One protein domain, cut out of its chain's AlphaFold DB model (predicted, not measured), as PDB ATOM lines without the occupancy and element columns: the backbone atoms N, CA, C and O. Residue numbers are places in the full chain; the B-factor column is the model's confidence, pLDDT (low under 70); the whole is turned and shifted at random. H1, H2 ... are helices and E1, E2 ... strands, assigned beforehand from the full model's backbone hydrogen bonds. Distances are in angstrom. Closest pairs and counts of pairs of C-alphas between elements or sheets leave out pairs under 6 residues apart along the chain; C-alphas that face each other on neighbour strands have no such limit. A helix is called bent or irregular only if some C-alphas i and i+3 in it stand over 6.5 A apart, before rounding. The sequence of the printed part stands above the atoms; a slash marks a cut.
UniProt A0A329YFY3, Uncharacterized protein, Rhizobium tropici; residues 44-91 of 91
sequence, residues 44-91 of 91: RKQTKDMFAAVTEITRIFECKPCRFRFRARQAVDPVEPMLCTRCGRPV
ATOM      1  N   ARG A  44      26.624  -9.399  15.403       86.25
ATOM      2  CA  ARG A  44      25.859 -10.461  14.727       86.25
ATOM      3  C   ARG A  44      26.068 -10.447  13.212       86.25
ATOM      4  O   ARG A  44      26.193 -11.521  12.628       86.25
ATOM      5  N   LYS A  45      26.114  -9.271  12.580       84.38
ATOM      6  CA  LYS A  45      26.401  -9.147  11.139       84.38
ATOM      7  C   LYS A  45      27.788  -9.696  10.816       84.38
ATOM      8  O   LYS A  45      27.884 -10.632  10.032       84.38
ATOM      9  N   GLN A  46      28.810  -9.252  11.551       79.19
ATOM     10  CA  GLN A  46      30.180  -9.747  11.388       79.19
ATOM     11  C   GLN A  46      30.265 -11.274  11.496       79.19
ATOM     12  O   GLN A  46      30.890 -11.911  10.656       79.19
ATOM     13  N   THR A  47      29.591 -11.890  12.477       77.81
ATOM     14  CA  THR A  47      29.592 -13.360  12.588       77.81
ATOM     15  C   THR A  47      28.928 -14.057  11.402       77.81
ATOM     16  O   THR A  47      29.441 -15.073  10.942       77.81
ATOM     17  N   LYS A  48      27.812 -13.526  10.886       73.50
ATOM     18  CA  LYS A  48      27.120 -14.113   9.729       73.50
ATOM     19  C   LYS A  48      27.980 -14.030   8.475       73.50
ATOM     20  O   LYS A  48      28.066 -15.020   7.757       73.50
ATOM     21  N   ASP A  49      28.651 -12.903   8.270       71.12
ATOM     22  CA  ASP A  49      29.551 -12.702   7.136       71.12
ATOM     23  C   ASP A  49      30.752 -13.658   7.206       71.12
ATOM     24  O   ASP A  49      31.145 -14.232   6.192       71.12
ATOM     25  N   MET A  50      31.284 -13.918   8.409       68.81
ATOM     26  CA  MET A  50      32.362 -14.896   8.588       68.81
ATOM     27  C   MET A  50      31.929 -16.321   8.236       68.81
ATOM     28  O   MET A  50      32.682 -17.018   7.569       68.81
ATOM     29  N   PHE A  51      30.736 -16.759   8.653       65.31
ATOM     30  CA  PHE A  51      30.240 -18.101   8.321       65.31
ATOM     31  C   PHE A  51      29.807 -18.230   6.858       65.31
ATOM     32  O   PHE A  51      30.047 -19.272   6.257       65.31
ATOM     33  N   ALA A  52      29.225 -17.181   6.270       64.06
ATOM     34  CA  ALA A  52      28.859 -17.161   4.853       64.06
ATOM     35  C   ALA A  52      30.085 -17.255   3.926       64.06
ATOM     36  O   ALA A  52      29.972 -17.762   2.814       64.06
ATOM     37  N   ALA A  53      31.255 -16.801   4.384       66.50
ATOM     38  CA  ALA A  53      32.509 -16.902   3.641       66.50
ATOM     39  C   ALA A  53      33.195 -18.279   3.744       66.50
ATOM     40  O   ALA A  53      34.163 -18.526   3.022       66.50
ATOM     41  N   VAL A  54      32.744 -19.181   4.627       73.56
ATOM     42  CA  VAL A  54      33.351 -20.515   4.753       73.56
ATOM     43  C   VAL A  54      32.821 -21.418   3.647       73.56
ATOM     44  O   VAL A  54      31.750 -22.007   3.760       73.56
ATOM     45  N   THR A  55      33.602 -21.554   2.579       76.25
ATOM     46  CA  THR A  55      33.303 -22.466   1.470       76.25
ATOM     47  C   THR A  55      33.796 -23.888   1.732       76.25
ATOM     48  O   THR A  55      33.205 -24.827   1.210       76.25
ATOM     49  N   GLU A  56      34.824 -24.073   2.571       83.25
ATOM     50  CA  GLU A  56      35.467 -25.367   2.838       83.25
ATOM     51  C   GLU A  56      35.577 -25.689   4.334       83.25
ATOM     52  O   GLU A  56      35.934 -24.845   5.156       83.25
ATOM     53  N   ILE A  57      35.355 -26.957   4.682       85.75
ATOM     54  CA  ILE A  57      35.533 -27.500   6.030       85.75
ATOM     55  C   ILE A  57      36.425 -28.737   6.011       85.75
ATOM     56  O   ILE A  57      36.427 -29.526   5.069       85.75
ATOM     57  N   THR A  58      37.196 -28.938   7.079       89.69
ATOM     58  CA  THR A  58      37.992 -30.162   7.240       89.69
ATOM     59  C   THR A  58      37.138 -31.236   7.906       89.69
ATOM     60  O   THR A  58      36.741 -31.078   9.059       89.69
ATOM     61  N   ARG A  59      36.878 -32.337   7.200       88.25
ATOM     62  CA  ARG A  59      36.149 -33.502   7.719       88.25
ATOM     63  C   ARG A  59      37.100 -34.672   7.959       88.25
ATOM     64  O   ARG A  59      38.154 -34.785   7.330       88.25
ATOM     65  N   ILE A  60      36.727 -35.530   8.905       90.06
ATOM     66  CA  ILE A  60      37.405 -36.804   9.156       90.06
ATOM     67  C   ILE A  60      36.626 -37.884   8.411       90.06
ATOM     68  O   ILE A  60      35.436 -38.062   8.651       90.06
ATOM     69  N   PHE A  61      37.309 -38.598   7.527       89.44
ATOM     70  CA  PHE A  61      36.762 -39.676   6.718       89.44
ATOM     71  C   PHE A  61      37.299 -41.021   7.197       89.44
ATOM     72  O   PHE A  61      38.465 -41.124   7.584       89.44
ATOM     73  N   GLU A  62      36.463 -42.057   7.143       91.94
ATOM     74  CA  GLU A  62      36.830 -43.430   7.484       91.94
ATOM     75  C   GLU A  62      36.443 -44.375   6.348       91.94
ATOM     76  O   GLU A  62      35.273 -44.678   6.131       91.94
ATOM     77  N   CYS A  63      37.443 -44.873   5.625       92.12
ATOM     78  CA  CYS A  63      37.214 -45.799   4.525       92.12
ATOM     79  C   CYS A  63      36.835 -47.186   5.062       92.12
ATOM     80  O   CYS A  63      37.686 -47.874   5.624       92.12
ATOM     81  N   LYS A  64      35.592 -47.636   4.849       91.00
ATOM     82  CA  LYS A  64      35.124 -48.965   5.306       91.00
ATOM     83  C   LYS A  64      35.979 -50.137   4.779       91.00
ATOM     84  O   LYS A  64      36.340 -50.988   5.591       91.00
ATOM     85  N   PRO A  65      36.361 -50.194   3.483       90.62
ATOM     86  CA  PRO A  65      37.192 -51.276   2.944       90.62
ATOM     87  C   PRO A  65      38.561 -51.455   3.610       90.62
ATOM     88  O   PRO A  65      38.943 -52.578   3.917       90.62
ATOM     89  N   CYS A  66      39.320 -50.373   3.808       92.19
ATOM     90  CA  CYS A  66      40.702 -50.453   4.302       92.19
ATOM     91  C   CYS A  66      40.885 -49.892   5.720       92.19
ATOM     92  O   CYS A  66      42.020 -49.746   6.174       92.19
ATOM     93  N   ARG A  67      39.778 -49.536   6.393       91.81
ATOM     94  CA  ARG A  67      39.695 -48.929   7.739       91.81
ATOM     95  C   ARG A  67      40.617 -47.726   7.952       91.81
ATOM     96  O   ARG A  67      41.016 -47.418   9.072       91.81
ATOM     97  N   PHE A  68      40.995 -47.053   6.870       92.62
ATOM     98  CA  PHE A  68      41.919 -45.932   6.933       92.62
ATOM     99  C   PHE A  68      41.154 -44.659   7.279       92.62
ATOM    100  O   PHE A  68      40.179 -44.320   6.603       92.62
ATOM    101  N   ARG A  69      41.611 -43.963   8.323       92.25
ATOM    102  CA  ARG A  69      41.059 -42.684   8.767       92.25
ATOM    103  C   ARG A  69      41.953 -41.550   8.307       92.25
ATOM    104  O   ARG A  69      43.153 -41.575   8.569       92.25
ATOM    105  N   PHE A  70      41.376 -40.552   7.656       90.12
ATOM    106  CA  PHE A  70      42.128 -39.398   7.174       90.12
ATOM    107  C   PHE A  70      41.319 -38.114   7.267       90.12
ATOM    108  O   PHE A  70      40.098 -38.124   7.407       90.12
ATOM    109  N   ARG A  71      42.034 -36.992   7.226       91.56
ATOM    110  CA  ARG A  71      41.451 -35.654   7.226       91.56
ATOM    111  C   ARG A  71      41.520 -35.104   5.816       91.56
ATOM    112  O   ARG A  71      42.585 -35.161   5.208       91.56
ATOM    113  N   ALA A  72      40.416 -34.564   5.324       87.56
ATOM    114  CA  ALA A  72      40.397 -33.888   4.040       87.56
ATOM    115  C   ALA A  72      39.494 -32.657   4.082       87.56
ATOM    116  O   ALA A  72      38.530 -32.602   4.851       87.56
ATOM    117  N   ARG A  73      39.851 -31.660   3.273       87.31
ATOM    118  CA  ARG A  73      39.024 -30.475   3.055       87.31
ATOM    119  C   ARG A  73      37.923 -30.832   2.067       87.31
ATOM    120  O   ARG A  73      38.191 -31.507   1.079       87.31
ATOM    121  N   GLN A  74      36.706 -30.415   2.368       85.12
ATOM    122  CA  GLN A  74      35.547 -30.600   1.512       85.12
ATOM    123  C   GLN A  74      34.733 -29.313   1.510       85.12
ATOM    124  O   GLN A  74      34.632 -28.651   2.547       85.12
ATOM    125  N   ALA A  75      34.147 -28.977   0.363       82.94
ATOM    126  CA  ALA A  75      33.184 -27.893   0.289       82.94
ATOM    127  C   ALA A  75      32.021 -28.139   1.268       82.94
ATOM    128  O   ALA A  75      31.638 -29.288   1.515       82.94
ATOM    129  N   VAL A  76      31.484 -27.065   1.855       80.19
ATOM    130  CA  VAL A  76      30.299 -27.157   2.723       80.19
ATOM    131  C   VAL A  76      29.104 -27.648   1.906       80.19
ATOM    132  O   VAL A  76      28.459 -28.598   2.340       80.19
ATOM    133  N   ASP A  77      28.909 -27.079   0.712       77.50
ATOM    134  CA  ASP A  77      27.933 -27.495  -0.297       77.50
ATOM    135  C   ASP A  77      28.431 -27.128  -1.714       77.50
ATOM    136  O   ASP A  77      28.959 -26.025  -1.892       77.50
ATOM    137  N   PRO A  78      28.245 -27.986  -2.740       73.69
ATOM    138  CA  PRO A  78      27.781 -29.371  -2.668       73.69
ATOM    139  C   PRO A  78      28.862 -30.330  -2.130       73.69
ATOM    140  O   PRO A  78      30.056 -30.178  -2.374       73.69
ATOM    141  N   VAL A  79      28.426 -31.356  -1.396       78.19
ATOM    142  CA  VAL A  79      29.294 -32.391  -0.813       78.19
ATOM    143  C   VAL A  79      29.658 -33.427  -1.885       78.19
ATOM    144  O   VAL A  79      28.884 -34.342  -2.157       78.19
ATOM    145  N   GLU A  80      30.839 -33.304  -2.493       79.19
ATOM    146  CA  GLU A  80      31.306 -34.262  -3.508       79.19
ATOM    147  C   GLU A  80      31.815 -35.582  -2.896       79.19
ATOM    148  O   GLU A  80      32.486 -35.561  -1.860       79.19
ATOM    149  N   PRO A  81      31.539 -36.748  -3.512       80.81
ATOM    150  CA  PRO A  81      32.043 -38.030  -3.031       80.81
ATOM    151  C   PRO A  81      33.576 -38.082  -3.094       80.81
ATOM    152  O   PRO A  81      34.186 -37.819  -4.127       80.81
ATOM    153  N   MET A  82      34.204 -38.459  -1.979       84.50
ATOM    154  CA  MET A  82      35.660 -38.499  -1.832       84.50
ATOM    155  C   MET A  82      36.193 -39.926  -1.949       84.50
ATOM    156  O   MET A  82      35.602 -40.876  -1.434       84.50
ATOM    157  N   LEU A  83      37.352 -40.075  -2.590       90.12
ATOM    158  CA  LEU A  83      38.054 -41.353  -2.691       90.12
ATOM    159  C   LEU A  83      39.067 -41.508  -1.557       90.12
ATOM    160  O   LEU A  83      39.725 -40.560  -1.126       90.12
ATOM    161  N   CYS A  84      39.225 -42.737  -1.077       91.25
ATOM    162  CA  CYS A  84      40.226 -43.067  -0.082       91.25
ATOM    163  C   CYS A  84      41.623 -42.906  -0.677       91.25
ATOM    164  O   CYS A  84      41.974 -43.597  -1.631       91.25
ATOM    165  N   THR A  85      42.464 -42.097  -0.038       88.31
ATOM    166  CA  THR A  85      43.862 -41.887  -0.452       88.31
ATOM    167  C   THR A  85      44.712 -43.158  -0.427       88.31
ATOM    168  O   THR A  85      45.763 -43.205  -1.057       88.31
ATOM    169  N   ARG A  86      44.270 -44.198   0.293       90.31
ATOM    170  CA  ARG A  86      44.995 -45.467   0.421       90.31
ATOM    171  C   ARG A  86      44.556 -46.536  -0.579       90.31
ATOM    172  O   ARG A  86      45.406 -47.260  -1.077       90.31
ATOM    173  N   CYS A  87      43.252 -46.693  -0.821       92.06
ATOM    174  CA  CYS A  87      42.728 -47.784  -1.658       92.06
ATOM    175  C   CYS A  87      41.921 -47.327  -2.880       92.06
ATOM    176  O   CYS A  87      41.428 -48.173  -3.621       92.06
ATOM    177  N   GLY A  88      41.738 -46.018  -3.076       88.44
ATOM    178  CA  GLY A  88      41.020 -45.448  -4.220       88.44
ATOM    179  C   GLY A  88      39.512 -45.708  -4.240       88.44
ATOM    180  O   GLY A  88      38.843 -45.304  -5.181       88.44
ATOM    181  N   ARG A  89      38.953 -46.378  -3.223       89.00
ATOM    182  CA  ARG A  89      37.509 -46.635  -3.106       89.00
ATOM    183  C   ARG A  89      36.787 -45.440  -2.474       89.00
ATOM    184  O   ARG A  89      37.406 -44.763  -1.651       89.00
ATOM    185  N   PRO A  90      35.506 -45.200  -2.802       87.00
ATOM    186  CA  PRO A  90      34.721 -44.148  -2.163       87.00
ATOM    187  C   PRO A  90      34.631 -44.371  -0.650       87.00
ATOM    188  O   PRO A  90      34.588 -45.518  -0.183       87.00
ATOM    189  N   VAL A  91      34.668 -43.267   0.096       83.94
ATOM    190  CA  VAL A  91      34.623 -43.242   1.566       83.94
ATOM    191  C   VAL A  91      33.229 -42.934   2.074       83.94
ATOM    192  O   VAL A  91      32.612 -41.993   1.535       83.94
TER     193      VAL A  91
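Overview. This is residues 44 to 91 of the 91 residues of an uncharacterized protein of Rhizobium tropici (UniProt A0A329YFY3). Picture a two-stranded hairpin, E1 and E2, with both strands bent, and the unnamed residues 76 to 91 folding back along it from the end of E2 toward the hairpin's turn. At the end away from that turn, residues 44 to 53, of which 44 to 52 belong to the short helix H1, stick out as a free arm that makes much of the length. The printed part has 48 residues, with one named helix and two named strands in the order H1, E1, E2; the sheet, order E1 - E2, is antiparallel, and the class is mixed, helices and strands. The whole is only just loose, close to extended, with a radius of gyration of the C-alphas of 14.1 A and spans of 44 by 17 by 12 A.

Along the chain. Find C-alpha 56 at (35.467, -25.367, 2.838); from there E1 runs through residues 56 to 63, 20.6 A long. E2, residues 68 to 75, covers 21.1 A and ends with C-alpha 75 at (33.184, -27.893, 0.289). Go back to C-alpha 44 at (25.859, -10.461, 14.727) for H1, residues 44 to 52, 12.3 A long.

Arrangement. Look first at the hairpin of E1 and E2, antiparallel at 153 degrees between their directions. N 59 and O 72 are within hydrogen-bond range at 2.9 A, as are N 70 and O 61 at 3.0 A. The C-alphas of Thr 58 and Arg 73 face each other at 4.3 A. E1 bends by 50 degrees at residue 60, and E2 by 54 degrees at residue 71. H1 and E2 are apart. In H1 every O i to N i+4 pair is within hydrogen-bond range.

Size, cuts and confidence. The C-alphas of Lys 45 and Pro 65, the two farthest apart, are 44.3 A from each other. Without residues 44 to 53, the body spans 31 by 14 by 12 A. The printed part has no cut, and the links H1 to E1 and E1 to E2 are tight. Look for pLDDT under 70 at residues 50 to 53; the mean of the printed part is 83.9.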